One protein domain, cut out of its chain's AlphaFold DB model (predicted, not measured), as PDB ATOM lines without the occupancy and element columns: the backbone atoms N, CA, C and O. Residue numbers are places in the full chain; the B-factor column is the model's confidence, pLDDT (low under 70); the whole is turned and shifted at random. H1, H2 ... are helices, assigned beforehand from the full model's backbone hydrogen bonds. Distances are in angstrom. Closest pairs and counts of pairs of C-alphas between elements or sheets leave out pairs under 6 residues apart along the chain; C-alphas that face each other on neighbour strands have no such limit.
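AT A GLANCE: This is residues 7 to 121 of the 123 residues of an uncharacterized protein of Euryarchaeota archaeon (UniProt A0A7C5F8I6). The printed part is a flat, open frame round an empty middle: H2, short H3, the loop of residues 49 to 66 and H4 run round it, and H5 folds back along H4 in a helical hairpin. H1 makes a corner with H2. The 115 printed residues hold five named helices, H1 to H5, and no named strand: all helix. The whole is extended, with a radius of gyration of the C-alphas of 24.3 A and spans of 64 by 62 by 14 A.

IN THESE COORDINATES: H1, residues 7 to 13, begins at C-alpha 7 (163.761, 117.756, 137.951). H2, residues 16 to 37, is 31.5 A long. H3 is residues 45 to 48. H4, residues 67 to 88, is 32.1 A long. H5, residues 94 to 119, is 36.3 A long and ends at C-alpha 119 (109.411, 107.425, 126.326).

HOW THE PARTS SIT: H1 and H2 are close but not clearly touching, C-alphas 13 and 19 being closest at 5.9 A, at a steep tilt of 52 degrees. H3 touches no helix. H4, with residues 81 to 88 alone, touches residues 94 to 105 of H5; the closest C-alphas, of Leu 88 and Ala 94, are 5.5 A apart. They run opposite ways at a shallow tilt of 9 degrees. Every O i to N i+4 pair is within hydrogen-bond range in H1, H2, H4 and H5; H3 is too short for one.

THE WHOLE: The farthest C-alphas, of Ile 44 and Asp 92, are 65.1 A apart. The printed part has no cut. The link from H3 to H4 is long, 18 residues. Residues 7 to 10 and 118 to 121 have pLDDT under 70.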
ATOM      1  N   THR A   7     165.136 118.278 137.859       59.56
ATOM      2  CA  THR A   7     163.761 117.756 137.951       59.56
ATOM      3  C   THR A   7     163.076 118.018 139.289       59.56
ATOM      4  O   THR A   7     161.859 117.866 139.374       59.56
ATOM      5  N   GLY A   8     163.807 118.433 140.328       59.88
ATOM      6  CA  GLY A   8     163.229 118.674 141.656       59.88
ATOM      7  C   GLY A   8     162.201 119.807 141.650       59.88
ATOM      8  O   GLY A   8     161.079 119.633 142.116       59.88
ATOM      9  N   VAL A   9     162.552 120.950 141.051       62.97
ATOM     10  CA  VAL A   9     161.660 122.121 140.981       62.97
ATOM     11  C   VAL A   9     160.541 121.905 139.959       62.97
ATOM     12  O   VAL A   9     159.375 122.114 140.287       62.97
ATOM     13  N   CYS A  10     160.861 121.415 138.753       62.56
ATOM     14  CA  CYS A  10     159.859 121.126 137.721       62.56
ATOM     15  C   CYS A  10     158.863 120.035 138.148       62.56
ATOM     16  O   CYS A  10     157.674 120.158 137.867       62.56
ATOM     17  N   GLY A  11     159.315 119.000 138.860       74.50
ATOM     18  CA  GLY A  11     158.457 117.918 139.351       74.50
ATOM     19  C   GLY A  11     157.504 118.366 140.458       74.50
ATOM     20  O   GLY A  11     156.339 117.973 140.460       74.50
ATOM     21  N   VAL A  12     157.964 119.239 141.362       78.62
ATOM     22  CA  VAL A  12     157.113 119.829 142.408       78.62
ATOM     23  C   VAL A  12     156.111 120.821 141.811       78.62
ATOM     24  O   VAL A  12     154.952 120.816 142.218       78.62
ATOM     25  N   LEU A  13     156.508 121.622 140.812       79.50
ATOM     26  CA  LEU A  13     155.587 122.536 140.124       79.50
ATOM     27  C   LEU A  13     154.509 121.805 139.309       79.50
ATOM     28  O   LEU A  13     153.372 122.270 139.274       79.50
ATOM     29  N   LEU A  14     154.843 120.684 138.654       84.81
ATOM     30  CA  LEU A  14     153.884 119.884 137.874       84.81
ATOM     31  C   LEU A  14     153.004 118.964 138.729       84.81
ATOM     32  O   LEU A  14     152.103 118.316 138.191       84.81
ATOM     33  N   PHE A  15     153.232 118.886 140.041       90.69
ATOM     34  CA  PHE A  15     152.381 118.095 140.921       90.69
ATOM     35  C   PHE A  15     150.940 118.642 140.861       90.69
ATOM     36  O   PHE A  15     150.742 119.827 141.152       90.69
ATOM     37  N   PRO A  16     149.918 117.835 140.494       87.25
ATOM     38  CA  PRO A  16     148.593 118.366 140.153       87.25
ATOM     39  C   PRO A  16     147.961 119.269 141.230       87.25
ATOM     40  O   PRO A  16     147.442 120.329 140.874       87.25
ATOM     41  N   PRO A  17     148.055 118.952 142.539       91.75
ATOM     42  CA  PRO A  17     147.597 119.852 143.601       91.75
ATOM     43  C   PRO A  17     148.346 121.191 143.677       91.75
ATOM     44  O   PRO A  17     147.727 122.220 143.938       91.75
ATOM     45  N   VAL A  18     149.663 121.200 143.443       93.00
ATOM     46  CA  VAL A  18     150.487 122.424 143.486       93.00
ATOM     47  C   VAL A  18     150.154 123.316 142.297       93.00
ATOM     48  O   VAL A  18     149.882 124.501 142.482       93.00
ATOM     49  N   LEU A  19     150.086 122.745 141.093       92.06
ATOM     50  CA  LEU A  19     149.727 123.485 139.886       92.06
ATOM     51  C   LEU A  19     148.308 124.070 139.973       92.06
ATOM     52  O   LEU A  19     148.078 125.206 139.559       92.06
ATOM     53  N   PHE A  20     147.365 123.322 140.555       93.75
ATOM     54  CA  PHE A  20     146.012 123.805 140.835       93.75
ATOM     55  C   PHE A  20     146.001 124.965 141.842       93.75
ATOM     56  O   PHE A  20     145.306 125.959 141.638       93.75
ATOM     57  N   GLY A  21     146.807 124.885 142.905       95.88
ATOM     58  CA  GLY A  21     146.953 125.982 143.865       95.88
ATOM     59  C   GLY A  21     147.514 127.253 143.220       95.88
ATOM     60  O   GLY A  21     146.983 128.343 143.433       95.88
ATOM     61  N   ILE A  22     148.543 127.112 142.380       94.88
ATOM     62  CA  ILE A  22     149.141 128.228 141.636       94.88
ATOM     63  C   ILE A  22     148.120 128.847 140.673       94.88
ATOM     64  O   ILE A  22     147.982 130.069 140.641       94.88
ATOM     65  N   SER A  23     147.371 128.039 139.916       94.50
ATOM     66  CA  SER A  23     146.381 128.558 138.964       94.50
ATOM     67  C   SER A  23     145.221 129.282 139.654       94.50
ATOM     68  O   SER A  23     144.800 130.338 139.177       94.50
ATOM     69  N   LEU A  24     144.765 128.798 140.815       96.81
ATOM     70  CA  LEU A  24     143.795 129.513 141.650       96.81
ATOM     71  C   LEU A  24     144.343 130.848 142.155       96.81
ATOM     72  O   LEU A  24     143.636 131.854 142.102       96.81
ATOM     73  N   LEU A  25     145.594 130.875 142.621       97.38
ATOM     74  CA  LEU A  25     146.234 132.098 143.102       97.38
ATOM     75  C   LEU A  25     146.351 133.127 141.975       97.38
ATOM     76  O   LEU A  25     145.983 134.283 142.167       97.38
ATOM     77  N   ILE A  26     146.778 132.701 140.785       97.50
ATOM     78  CA  ILE A  26     146.838 133.558 139.595       97.50
ATOM     79  C   ILE A  26     145.443 134.089 139.244       97.50
ATOM     80  O   ILE A  26     145.281 135.292 139.049       97.50
ATOM     81  N   GLY A  27     144.421 133.229 139.205       97.12
ATOM     82  CA  GLY A  27     143.043 133.644 138.927       97.12
ATOM     83  C   GLY A  27     142.514 134.659 139.945       97.12
ATOM     84  O   GLY A  27     141.910 135.663 139.570       97.12
ATOM     85  N   TYR A  28     142.800 134.448 141.230       97.31
ATOM     86  CA  TYR A  28     142.445 135.381 142.298       97.31
ATOM     87  C   TYR A  28     143.191 136.715 142.181       97.31
ATOM     88  O   TYR A  28     142.588 137.778 142.338       97.31
ATOM     89  N   ALA A  29     144.486 136.676 141.862       97.50
ATOM     90  CA  ALA A  29     145.288 137.870 141.635       97.50
ATOM     91  C   ALA A  29     144.745 138.682 140.454       97.50
ATOM     92  O   ALA A  29     144.579 139.892 140.580       97.50
ATOM     93  N   LEU A  30     144.379 138.027 139.346       96.81
ATOM     94  CA  LEU A  30     143.737 138.676 138.199       96.81
ATOM     95  C   LEU A  30     142.375 139.274 138.562       96.81
ATOM     96  O   LEU A  30     142.071 140.387 138.142       96.81
ATOM     97  N   PHE A  31     141.574 138.578 139.370       95.56
ATOM     98  CA  PHE A  31     140.294 139.096 139.853       95.56
ATOM     99  C   PHE A  31     140.478 140.372 140.689       95.56
ATOM    100  O   PHE A  31     139.823 141.380 140.434       95.56
ATOM    101  N   LYS A  32     141.418 140.358 141.642       95.56
ATOM    102  CA  LYS A  32     141.752 141.522 142.478       95.56
ATOM    103  C   LYS A  32     142.370 142.665 141.683       95.56
ATOM    104  O   LYS A  32     142.072 143.828 141.937       95.56
ATOM    105  N   PHE A  33     143.205 142.340 140.706       96.81
ATOM    106  CA  PHE A  33     143.785 143.318 139.800       96.81
ATOM    107  C   PHE A  33     142.705 143.988 138.941       96.81
ATOM    108  O   PHE A  33     142.671 145.213 138.841       96.81
ATOM    109  N   GLY A  34     141.761 143.207 138.405       94.19
ATOM    110  CA  GLY A  34     140.592 143.725 137.694       94.19
ATOM    111  C   GLY A  34     139.715 144.619 138.574       94.19
ATOM    112  O   GLY A  34     139.296 145.685 138.132       94.19
ATOM    113  N   GLU A  35     139.501 144.237 139.837       92.38
ATOM    114  CA  GLU A  35     138.798 145.059 140.834       92.38
ATOM    115  C   GLU A  35     139.521 146.393 141.093       92.38
ATOM    116  O   GLU A  35     138.869 147.427 141.189       92.38
ATOM    117  N   SER A  36     140.859 146.392 141.152       92.19
ATOM    118  CA  SER A  36     141.657 147.602 141.395       92.19
ATOM    119  C   SER A  36     141.664 148.584 140.222       92.19
ATOM    120  O   SER A  36     141.829 149.782 140.448       92.19
ATOM    121  N   ILE A  37     141.543 148.100 138.983       94.56
ATOM    122  CA  ILE A  37     141.458 148.955 137.787       94.56
ATOM    123  C   ILE A  37     140.031 149.484 137.601       94.56
ATOM    124  O   ILE A  37     139.830 150.558 137.029       94.56
ATOM    125  N   ALA A  38     139.027 148.734 138.062       89.88
ATOM    126  CA  ALA A  38     137.636 149.095 137.873       89.88
ATOM    127  C   ALA A  38     137.294 150.423 138.583       89.88
ATOM    128  O   ALA A  38     137.630 150.621 139.753       89.88
ATOM    129  N   PRO A  39     136.576 151.343 137.913       85.88
ATOM    130  CA  PRO A  39     136.115 152.566 138.551       85.88
ATOM    131  C   PRO A  39     135.111 152.243 139.662       85.88
ATOM    132  O   PRO A  39     134.249 151.377 139.503       85.88
ATOM    133  N   ALA A  40     135.182 152.979 140.775       81.88
ATOM    134  CA  ALA A  40     134.282 152.798 141.909       81.88
ATOM    135  C   ALA A  40     132.810 152.964 141.481       81.88
ATOM    136  O   ALA A  40     132.323 154.071 141.236       81.88
ATOM    137  N   THR A  41     132.074 151.857 141.380       77.31
ATOM    138  CA  THR A  41     130.670 151.893 140.967       77.31
ATOM    139  C   THR A  41     129.765 152.194 142.157       77.31
ATOM    140  O   THR A  41     129.646 151.386 143.079       77.31
ATOM    141  N   LYS A  42     129.043 153.320 142.120       82.62
ATOM    142  CA  LYS A  42     127.918 153.549 143.036       82.62
ATOM    143  C   LYS A  42     126.793 152.568 142.691       82.62
ATOM    144  O   LYS A  42     126.370 152.490 141.535       82.62
ATOM    145  N   LYS A  43     126.296 151.838 143.692       79.44
ATOM    146  CA  LYS A  43     125.140 150.934 143.572       79.44
ATOM    147  C   LYS A  43     123.859 151.755 143.372       79.44
ATOM    148  O   LYS A  43     123.146 152.056 144.320       79.44
ATOM    149  N   ILE A  44     123.616 152.185 142.138       81.06
ATOM    150  CA  ILE A  44     122.413 152.919 141.722       81.06
ATOM    151  C   ILE A  44     121.408 151.896 141.185       81.06
ATOM    152  O   ILE A  44     121.800 151.015 140.424       81.06
ATOM    153  N   GLY A  45     120.127 152.023 141.555       79.69
ATOM    154  CA  GLY A  45     119.091 151.007 141.311       79.69
ATOM    155  C   GLY A  45     119.057 150.440 139.887       79.69
ATOM    156  O   GLY A  45     119.001 149.228 139.725       79.69
ATOM    157  N   TYR A  46     119.191 151.278 138.855       78.00
ATOM    158  CA  TYR A  46     119.173 150.834 137.454       78.00
ATOM    159  C   TYR A  46     120.406 150.023 137.024       78.00
ATOM    160  O   TYR A  46     120.280 149.153 136.173       78.00
ATOM    161  N   LYS A  47     121.585 150.246 137.628       80.56
ATOM    162  CA  LYS A  47     122.811 149.471 137.335       80.56
ATOM    163  C   LYS A  47     122.738 148.032 137.859       80.56
ATOM    164  O   LYS A  47     123.556 147.207 137.475       80.56
ATOM    165  N   LEU A  48     121.797 147.760 138.767       83.50
ATOM    166  CA  LEU A  48     121.584 146.454 139.393       83.50
ATOM    167  C   LEU A  48     120.406 145.687 138.773       83.50
ATOM    168  O   LEU A  48     120.181 144.532 139.135       83.50
ATOM    169  N   LYS A  49     119.633 146.319 137.878       83.44
ATOM    170  CA  LYS A  49     118.526 145.661 137.178       83.44
ATOM    171  C   LYS A  49     119.076 144.711 136.111       83.44
ATOM    172  O   LYS A  49     120.130 144.958 135.528       83.44
ATOM    173  N   MET A  50     118.357 143.616 135.866       83.00
ATOM    174  CA  MET A  50     118.679 142.691 134.777       83.00
ATOM    175  C   MET A  50     118.624 143.419 133.432       83.00
ATOM    176  O   MET A  50     117.810 144.322 133.238       83.00
ATOM    177  N   TYR A  51     119.481 143.011 132.493       84.06
ATOM    178  CA  TYR A  51     119.421 143.536 131.137       84.06
ATOM    179  C   TYR A  51     118.145 143.036 130.450       84.06
ATOM    180  O   TYR A  51     118.035 141.860 130.113       84.06
ATOM    181  N   ALA A  52     117.185 143.937 130.266       83.81
ATOM    182  CA  ALA A  52     115.914 143.680 129.592       83.81
ATOM    183  C   ALA A  52     115.580 144.828 128.626       83.81
ATOM    184  O   ALA A  52     114.475 145.347 128.632       83.81
ATOM    185  N   CYS A  53     116.571 145.311 127.864       83.56
ATOM    186  CA  CYS A  53     116.401 146.429 126.920       83.56
ATOM    187  C   CYS A  53     115.775 147.709 127.530       83.56
ATOM    188  O   CYS A  53     115.187 148.511 126.814       83.56
ATOM    189  N   GLY A  54     115.922 147.915 128.845       83.81
ATOM    190  CA  GLY A  54     115.333 149.045 129.576       83.81
ATOM    191  C   GLY A  54     113.932 148.790 130.145       83.81
ATOM    192  O   GLY A  54     113.409 149.661 130.836       83.81
ATOM    193  N   GLU A  55     113.347 147.614 129.914       83.81
ATOM    194  CA  GLU A  55     112.054 147.224 130.474       83.81
ATOM    195  C   GLU A  55     112.175 146.755 131.932       83.81
ATOM    196  O   GLU A  55     113.159 146.130 132.346       83.81
ATOM    197  N   ASP A  56     111.138 147.033 132.723       82.25
ATOM    198  CA  ASP A  56     111.030 146.544 134.094       82.25
ATOM    199  C   ASP A  56     110.594 145.076 134.095       82.25
ATOM    200  O   ASP A  56     109.413 144.730 134.137       82.25
ATOM    201  N   PHE A  57     111.584 144.186 134.044       77.75
ATOM    202  CA  PHE A  57     111.362 142.751 134.108       77.75
ATOM    203  C   PHE A  57     111.433 142.245 135.554       77.75
ATOM    204  O   PHE A  57     112.488 142.254 136.195       77.75
ATOM    205  N   HIS A  58     110.314 141.740 136.075       76.19
ATOM    206  CA  HIS A  58     110.311 140.976 137.320       76.19
ATOM    207  C   HIS A  58     110.916 139.596 137.055       76.19
ATOM    208  O   HIS A  58     110.283 138.745 136.430       76.19
ATOM    209  N   GLY A  59     112.157 139.387 137.508       71.88
ATOM    210  CA  GLY A  59     112.922 138.161 137.287       71.88
ATOM    211  C   GLY A  59     112.140 136.907 137.678       71.88
ATOM    212  O   GLY A  59     112.018 136.572 138.855       71.88
ATOM    213  N   LYS A  60     111.623 136.188 136.680       76.19
ATOM    214  CA  LYS A  60     111.063 134.850 136.866       76.19
ATOM    215  C   LYS A  60     112.203 133.843 136.792       76.19
ATOM    216  O   LYS A  60     112.987 133.851 135.847       76.19
ATOM    217  N   LYS A  61     112.291 132.960 137.786       73.81
ATOM    218  CA  LYS A  61     113.207 131.816 137.741       73.81
ATOM    219  C   LYS A  61     112.708 130.867 136.654       73.81
ATOM    220  O   LYS A  61     111.696 130.197 136.845       73.81
ATOM    221  N   PHE A  62     113.382 130.847 135.509       73.12
ATOM    222  CA  PHE A  62     113.106 129.873 134.463       73.12
ATOM    223  C   PHE A  62     113.699 128.532 134.893       73.12
ATOM    224  O   PHE A  62     114.900 128.440 135.150       73.12
ATOM    225  N   GLN A  63     112.859 127.507 135.019       77.94
ATOM    226  CA  GLN A  63     113.359 126.155 135.222       77.94
ATOM    227  C   GLN A  63     113.878 125.656 133.870       77.94
ATOM    228  O   GLN A  63     113.102 125.636 132.911       77.94
ATOM    229  N   PRO A  64     115.173 125.314 133.751       73.88
ATOM    230  CA  PRO A  64     115.702 124.782 132.507       73.88
ATOM    231  C   PRO A  64     114.904 123.546 132.090       73.88
ATOM    232  O   PRO A  64     114.574 122.697 132.917       73.88
ATOM    233  N   THR A  65     114.592 123.452 130.798       73.00
ATOM    234  CA  THR A  65     113.838 122.326 130.242       73.00
ATOM    235  C   THR A  65     114.549 121.004 130.533       73.00
ATOM    236  O   THR A  65     115.778 120.917 130.476       73.00
ATOM    237  N   TYR A  66     113.761 119.953 130.761       74.88
ATOM    238  CA  TYR A  66     114.208 118.585 131.052       74.88
ATOM    239  C   TYR A  66     115.255 118.023 130.061       74.88
ATOM    240  O   TYR A  66     116.054 117.160 130.408       74.88
ATOM    241  N   ASN A  67     115.348 118.580 128.851       78.44
ATOM    242  CA  ASN A  67     116.375 118.235 127.865       78.44
ATOM    243  C   ASN A  67     117.816 118.418 128.380       78.44
ATOM    244  O   ASN A  67     118.677 117.596 128.075       78.44
ATOM    245  N   LEU A  68     118.092 119.455 129.181       82.94
ATOM    246  CA  LEU A  68     119.443 119.689 129.713       82.94
ATOM    247  C   LEU A  68     119.839 118.654 130.774       82.94
ATOM    248  O   LEU A  68     121.019 118.331 130.904       82.94
ATOM    249  N   PHE A  69     118.858 118.084 131.480       84.44
ATOM    250  CA  PHE A  69     119.097 117.014 132.445       84.44
ATOM    251  C   PHE A  69     119.631 115.750 131.759       84.44
ATOM    252  O   PHE A  69     120.615 115.173 132.215       84.44
ATOM    253  N   PHE A  70     119.059 115.362 130.616       81.62
ATOM    254  CA  PHE A  70     119.536 114.196 129.868       81.62
ATOM    255  C   PHE A  70     120.941 114.373 129.300       81.62
ATOM    256  O   PHE A  70     121.726 113.427 129.316       81.62
ATOM    257  N   VAL A  71     121.277 115.577 128.832       85.31
ATOM    258  CA  VAL A  71     122.630 115.878 128.342       85.31
ATOM    259  C   VAL A  71     123.646 115.760 129.477       85.31
ATOM    260  O   VAL A  71     124.682 115.120 129.303       85.31
ATOM    261  N   ALA A  72     123.332 116.314 130.652       88.06
ATOM    262  CA  ALA A  72     124.190 116.199 131.826       88.06
ATOM    263  C   ALA A  72     124.351 114.737 132.270       88.06
ATOM    264  O   ALA A  72     125.470 114.283 132.497       88.06
ATOM    265  N   PHE A  73     123.256 113.974 132.329       86.69
ATOM    266  CA  PHE A  73     123.297 112.563 132.707       86.69
ATOM    267  C   PHE A  73     124.147 111.733 131.733       86.69
ATOM    268  O   PHE A  73     125.054 111.018 132.160       86.69
ATOM    269  N   PHE A  74     123.934 111.895 130.423       87.19
ATOM    270  CA  PHE A  74     124.752 111.246 129.398       87.19
ATOM    271  C   PHE A  74     126.240 111.568 129.555       87.19
ATOM    272  O   PHE A  74     127.076 110.662 129.563       87.19
ATOM    273  N   PHE A  75     126.562 112.850 129.734       91.44
ATOM    274  CA  PHE A  75     127.932 113.294 129.946       91.44
ATOM    275  C   PHE A  75     128.555 112.633 131.179       91.44
ATOM    276  O   PHE A  75     129.668 112.128 131.087       91.44
ATOM    277  N   THR A  76     127.844 112.567 132.310       92.38
ATOM    278  CA  THR A  76     128.385 111.960 133.540       92.38
ATOM    279  C   THR A  76     128.688 110.469 133.392       92.38
ATOM    280  O   THR A  76     129.757 110.032 133.815       92.38
ATOM    281  N   VAL A  77     127.804 109.697 132.746       91.12
ATOM    282  CA  VAL A  77     128.024 108.261 132.506       91.12
ATOM    283  C   VAL A  77     129.230 108.047 131.594       91.12
ATOM    284  O   VAL A  77     130.106 107.240 131.913       91.12
ATOM    285  N   LEU A  78     129.320 108.795 130.489       92.50
ATOM    286  CA  LEU A  78     130.469 108.704 129.588       92.50
ATOM    287  C   LEU A  78     131.770 109.143 130.262       92.50
ATOM    288  O   LEU A  78     132.795 108.492 130.085       92.50
ATOM    289  N   HIS A  79     131.735 110.220 131.042       94.38
ATOM    290  CA  HIS A  79     132.908 110.763 131.714       94.38
ATOM    291  C   HIS A  79     133.460 109.798 132.770       94.38
ATOM    292  O   HIS A  79     134.652 109.495 132.762       94.38
ATOM    293  N   ALA A  80     132.597 109.252 133.633       93.75
ATOM    294  CA  ALA A  80     132.996 108.248 134.620       93.75
ATOM    295  C   ALA A  80     133.597 107.007 133.947       93.75
ATOM    296  O   ALA A  80     134.601 106.460 134.399       93.75
ATOM    297  N   SER A  81     133.025 106.600 132.820       92.12
ATOM    298  CA  SER A  81     133.519 105.449 132.074       92.12
ATOM    299  C   SER A  81     134.842 105.717 131.358       92.12
ATOM    300  O   SER A  81     135.698 104.836 131.301       92.12
ATOM    301  N   ALA A  82     135.053 106.937 130.858       91.44
ATOM    302  CA  ALA A  82     136.338 107.360 130.313       91.44
ATOM    303  C   ALA A  82     137.436 107.337 131.390       91.44
ATOM    304  O   ALA A  82     138.539 106.874 131.111       91.44
ATOM    305  N   LEU A  83     137.131 107.751 132.627       91.44
ATOM    306  CA  LEU A  83     138.055 107.640 133.763       91.44
ATOM    307  C   LEU A  83     138.396 106.177 134.092       91.44
ATOM    308  O   LEU A  83     139.564 105.857 134.328       91.44
ATOM    309  N   MET A  84     137.406 105.278 134.058       90.62
ATOM    310  CA  MET A  84     137.631 103.841 134.264       90.62
ATOM    311  C   MET A  84     138.530 103.247 133.174       90.62
ATOM    312  O   MET A  84     139.500 102.558 133.485       90.62
ATOM    313  N   LEU A  85     138.267 103.568 131.904       90.38
ATOM    314  CA  LEU A  85     139.096 103.131 130.777       90.38
ATOM    315  C   LEU A  85     140.522 103.690 130.847       90.38
ATOM    316  O   LEU A  85     141.476 102.953 130.613       90.38
ATOM    317  N   ALA A  86     140.680 104.966 131.203       89.50
ATOM    318  CA  ALA A  86     141.990 105.595 131.354       89.50
ATOM    319  C   ALA A  86     142.812 104.942 132.473       89.50
ATOM    320  O   ALA A  86     144.008 104.722 132.311       89.50
ATOM    321  N   THR A  87     142.166 104.581 133.584       87.38
ATOM    322  CA  THR A  87     142.827 103.876 134.693       87.38
ATOM    323  C   THR A  87     143.227 102.457 134.283       87.38
ATOM    324  O   THR A  87     144.322 101.996 134.599       87.38
ATOM    325  N   LEU A  88     142.363 101.772 133.528       88.69
ATOM    326  CA  LEU A  88     142.618 100.421 133.042       88.69
ATOM    327  C   LEU A  88     143.766 100.361 132.024       88.69
ATOM    328  O   LEU A  88     144.481  99.361 131.996       88.69
ATOM    329  N   ALA A  89     143.977 101.417 131.232       82.31
ATOM    330  CA  ALA A  89     145.028 101.492 130.213       82.31
ATOM    331  C   ALA A  89     146.457 101.288 130.757       82.31
ATOM    332  O   ALA A  89     147.360 100.993 129.983       82.31
ATOM    333  N   TYR A  90     146.663 101.409 132.073       82.19
ATOM    334  CA  TYR A  90     147.951 101.160 132.727       82.19
ATOM    335  C   TYR A  90     148.199  99.678 133.086       82.19
ATOM    336  O   TYR A  90     149.253  99.335 133.607       82.19
ATOM    337  N   SER A  91     147.231  98.787 132.845       80.94
ATOM    338  CA  SER A  91     147.318  97.366 133.212       80.94
ATOM    339  C   SER A  91     147.696  96.460 132.032       80.94
ATOM    340  O   SER A  91     147.287  96.698 130.899       80.94
ATOM    341  N   ASP A  92     148.394  95.352 132.295       78.62
ATOM    342  CA  ASP A  92     148.773  94.378 131.252       78.62
ATOM    343  C   ASP A  92     147.562  93.679 130.596       78.62
ATOM    344  O   ASP A  92     147.634  93.209 129.463       78.62
ATOM    345  N   MET A  93     146.412  93.650 131.282       77.12
ATOM    346  CA  MET A  93     145.151  93.071 130.788       77.12
ATOM    347  C   MET A  93     144.211  94.121 130.165       77.12
ATOM    348  O   MET A  93     143.027  93.842 129.934       77.12
ATOM    349  N   ALA A  94     144.716  95.329 129.887       80.81
ATOM    350  CA  ALA A  94     143.912  96.486 129.496       80.81
ATOM    351  C   ALA A  94     143.053  96.259 128.251       80.81
ATOM    352  O   ALA A  94     141.920  96.734 128.185       80.81
ATOM    353  N   ILE A  95     143.579  95.533 127.262       82.94
ATOM    354  CA  ILE A  95     142.939  95.412 125.950       82.94
ATOM    355  C   ILE A  95     141.641  94.607 126.054       82.94
ATOM    356  O   ILE A  95     140.593  95.088 125.635       82.94
ATOM    357  N   LEU A  96     141.682  93.405 126.636       87.00
ATOM    358  CA  LEU A  96     140.514  92.520 126.678       87.00
ATOM    359  C   LEU A  96     139.423  93.079 127.599       87.00
ATOM    360  O   LEU A  96     138.263  93.183 127.198       87.00
ATOM    361  N   VAL A  97     139.796  93.489 128.814       88.06
ATOM    362  CA  VAL A  97     138.846  94.034 129.797       88.06
ATOM    363  C   VAL A  97     138.284  95.378 129.324       88.06
ATOM    364  O   VAL A  97     137.084  95.623 129.452       88.06
ATOM    365  N   GLY A  98     139.116  96.222 128.709       90.06
ATOM    366  CA  GLY A  98     138.705  97.526 128.195       90.06
ATOM    367  C   GLY A  98     137.739  97.411 127.024       90.06
ATOM    368  O   GLY A  98     136.768  98.161 126.962       90.06
ATOM    369  N   LEU A  99     137.946  96.434 126.136       90.25
ATOM    370  CA  LEU A  99     137.064  96.198 124.995       90.25
ATOM    371  C   LEU A  99     135.693  95.683 125.451       90.25
ATOM    372  O   LEU A  99     134.677  96.201 124.994       90.25
ATOM    373  N   ILE A 100     135.644  94.748 126.408       92.81
ATOM    374  CA  ILE A 100     134.378  94.284 127.008       92.81
ATOM    375  C   ILE A 100     133.647  95.449 127.682       92.81
ATOM    376  O   ILE A 100     132.453  95.646 127.451       92.81
ATOM    377  N   TYR A 101     134.360  96.248 128.478       91.62
ATOM    378  CA  TYR A 101     133.785  97.402 129.161       91.62
ATOM    379  C   TYR A 101     133.239  98.447 128.176       91.62
ATOM    380  O   TYR A 101     132.114  98.920 128.336       91.62
ATOM    381  N   ALA A 102     133.983  98.750 127.109       91.06
ATOM    382  CA  ALA A 102     133.531  99.638 126.042       91.06
ATOM    383  C   ALA A 102     132.274  99.097 125.340       91.06
ATOM    384  O   ALA A 102     131.355  99.860 125.047       91.06
ATOM    385  N   LEU A 103     132.186  97.782 125.124       94.62
ATOM    386  CA  LEU A 103     131.011  97.138 124.534       94.62
ATOM    387  C   LEU A 103     129.774  97.296 125.430       94.62
ATOM    388  O   LEU A 103     128.718  97.723 124.961       94.62
ATOM    389  N   VAL A 104     129.915  97.023 126.731       93.38
ATOM    390  CA  VAL A 104     128.842  97.203 127.725       93.38
ATOM    391  C   VAL A 104     128.404  98.665 127.801       93.38
ATOM    392  O   VAL A 104     127.204  98.944 127.867       93.38
ATOM    393  N   LEU A 105     129.347  99.606 127.736       93.19
ATOM    394  CA  LEU A 105     129.058 101.035 127.698       93.19
ATOM    395  C   LEU A 105     128.245 101.425 126.464       93.19
ATOM    396  O   LEU A 105     127.242 102.126 126.591       93.19
ATOM    397  N   VAL A 106     128.638 100.953 125.280       93.00
ATOM    398  CA  VAL A 106     127.907 101.231 124.036       93.00
ATOM    399  C   VAL A 106     126.495 100.649 124.106       93.00
ATOM    400  O   VAL A 106     125.538 101.344 123.772       93.00
ATOM    401  N   ILE A 107     126.336  99.416 124.599       93.94
ATOM    402  CA  ILE A 107     125.018  98.786 124.782       93.94
ATOM    403  C   ILE A 107     124.154  99.603 125.748       93.94
ATOM    404  O   ILE A 107     123.010  99.932 125.424       93.94
ATOM    405  N   SER A 108     124.707  99.971 126.906       88.25
ATOM    406  CA  SER A 108     124.024 100.791 127.914       88.25
ATOM    407  C   SER A 108     123.586 102.128 127.324       88.25
ATOM    408  O   SER A 108     122.469 102.589 127.565       88.25
ATOM    409  N   MET A 109     124.430 102.723 126.480       88.31
ATOM    410  CA  MET A 109     124.130 104.002 125.864       88.31
ATOM    411  C   MET A 109     123.030 103.907 124.811       88.31
ATOM    412  O   MET A 109     122.115 104.730 124.782       88.31
ATOM    413  N   VAL A 110     123.072 102.874 123.972       90.75
ATOM    414  CA  VAL A 110     122.010 102.598 122.999       90.75
ATOM    415  C   VAL A 110     120.681 102.334 123.713       90.75
ATOM    416  O   VAL A 110     119.647 102.825 123.261       90.75
ATOM    417  N   ALA A 111     120.696 101.605 124.833       88.31
ATOM    418  CA  ALA A 111     119.510 101.370 125.652       88.31
ATOM    419  C   ALA A 111     118.937 102.680 126.213       88.31
ATOM    420  O   ALA A 111     117.735 102.908 126.088       88.31
ATOM    421  N   LEU A 112     119.787 103.572 126.734       84.56
ATOM    422  CA  LEU A 112     119.382 104.880 127.256       84.56
ATOM    423  C   LEU A 112     118.801 105.794 126.163       84.56
ATOM    424  O   LEU A 112     117.752 106.406 126.346       84.56
ATOM    425  N   VAL A 113     119.438 105.871 124.987       86.00
ATOM    426  CA  VAL A 113     118.895 106.659 123.864       86.00
ATOM    427  C   VAL A 113     117.556 106.089 123.403       86.00
ATOM    428  O   VAL A 113     116.617 106.843 123.137       86.00
ATOM    429  N   ARG A 114     117.435 104.758 123.321       86.31
ATOM    430  CA  ARG A 114     116.166 104.110 122.976       86.31
ATOM    431  C   ARG A 114     115.091 104.366 124.023       86.31
ATOM    432  O   ARG A 114     113.972 104.664 123.624       86.31
ATOM    433  N   SER A 115     115.398 104.302 125.319       79.94
ATOM    434  CA  SER A 115     114.410 104.561 126.371       79.94
ATOM    435  C   SER A 115     113.913 106.004 126.339       79.94
ATOM    436  O   SER A 115     112.721 106.237 126.506       79.94
ATOM    437  N   ILE A 116     114.789 106.969 126.043       77.69
ATOM    438  CA  ILE A 116     114.404 108.378 125.877       77.69
ATOM    439  C   ILE A 116     113.522 108.558 124.630       77.69
ATOM    440  O   ILE A 116     112.481 109.205 124.697       77.69
ATOM    441  N   ARG A 117     113.894 107.951 123.493       72.75
ATOM    442  CA  ARG A 117     113.127 108.059 122.236       72.75
ATOM    443  C   ARG A 117     111.764 107.359 122.311       72.75
ATOM    444  O   ARG A 117     110.803 107.871 121.749       72.75
ATOM    445  N   LEU A 118     111.675 106.211 122.982       69.12
ATOM    446  CA  LEU A 118     110.427 105.456 123.159       69.12
ATOM    447  C   LEU A 118     109.530 106.070 124.248       69.12
ATOM    448  O   LEU A 118     108.309 106.027 124.128       69.12
ATOM    449  N   GLY A 119     110.122 106.695 125.271       58.31
ATOM    450  CA  GLY A 119     109.411 107.425 126.326       58.31
ATOM    451  C   GLY A 119     108.775 108.744 125.870       58.31
ATOM    452  O   GLY A 119     107.886 109.248 126.546       58.31
ATOM    453  N   GLY A 120     109.146 109.268 124.696       56.50
ATOM    454  CA  GLY A 120     108.517 110.445 124.075       56.50
ATOM    455  C   GLY A 120     107.069 110.241 123.592       56.50
ATOM    456  O   GLY A 120     106.489 111.163 123.026       56.50
ATOM    457  N   VAL A 121     106.476 109.056 123.799       51.56
ATOM    458  CA  VAL A 121     105.051 108.749 123.537       51.56
ATOM    459  C   VAL A 121     104.159 108.982 124.772       51.56
ATOM    460  O   VAL A 121     102.957 108.738 124.726       51.56
TER     461      VAL A 121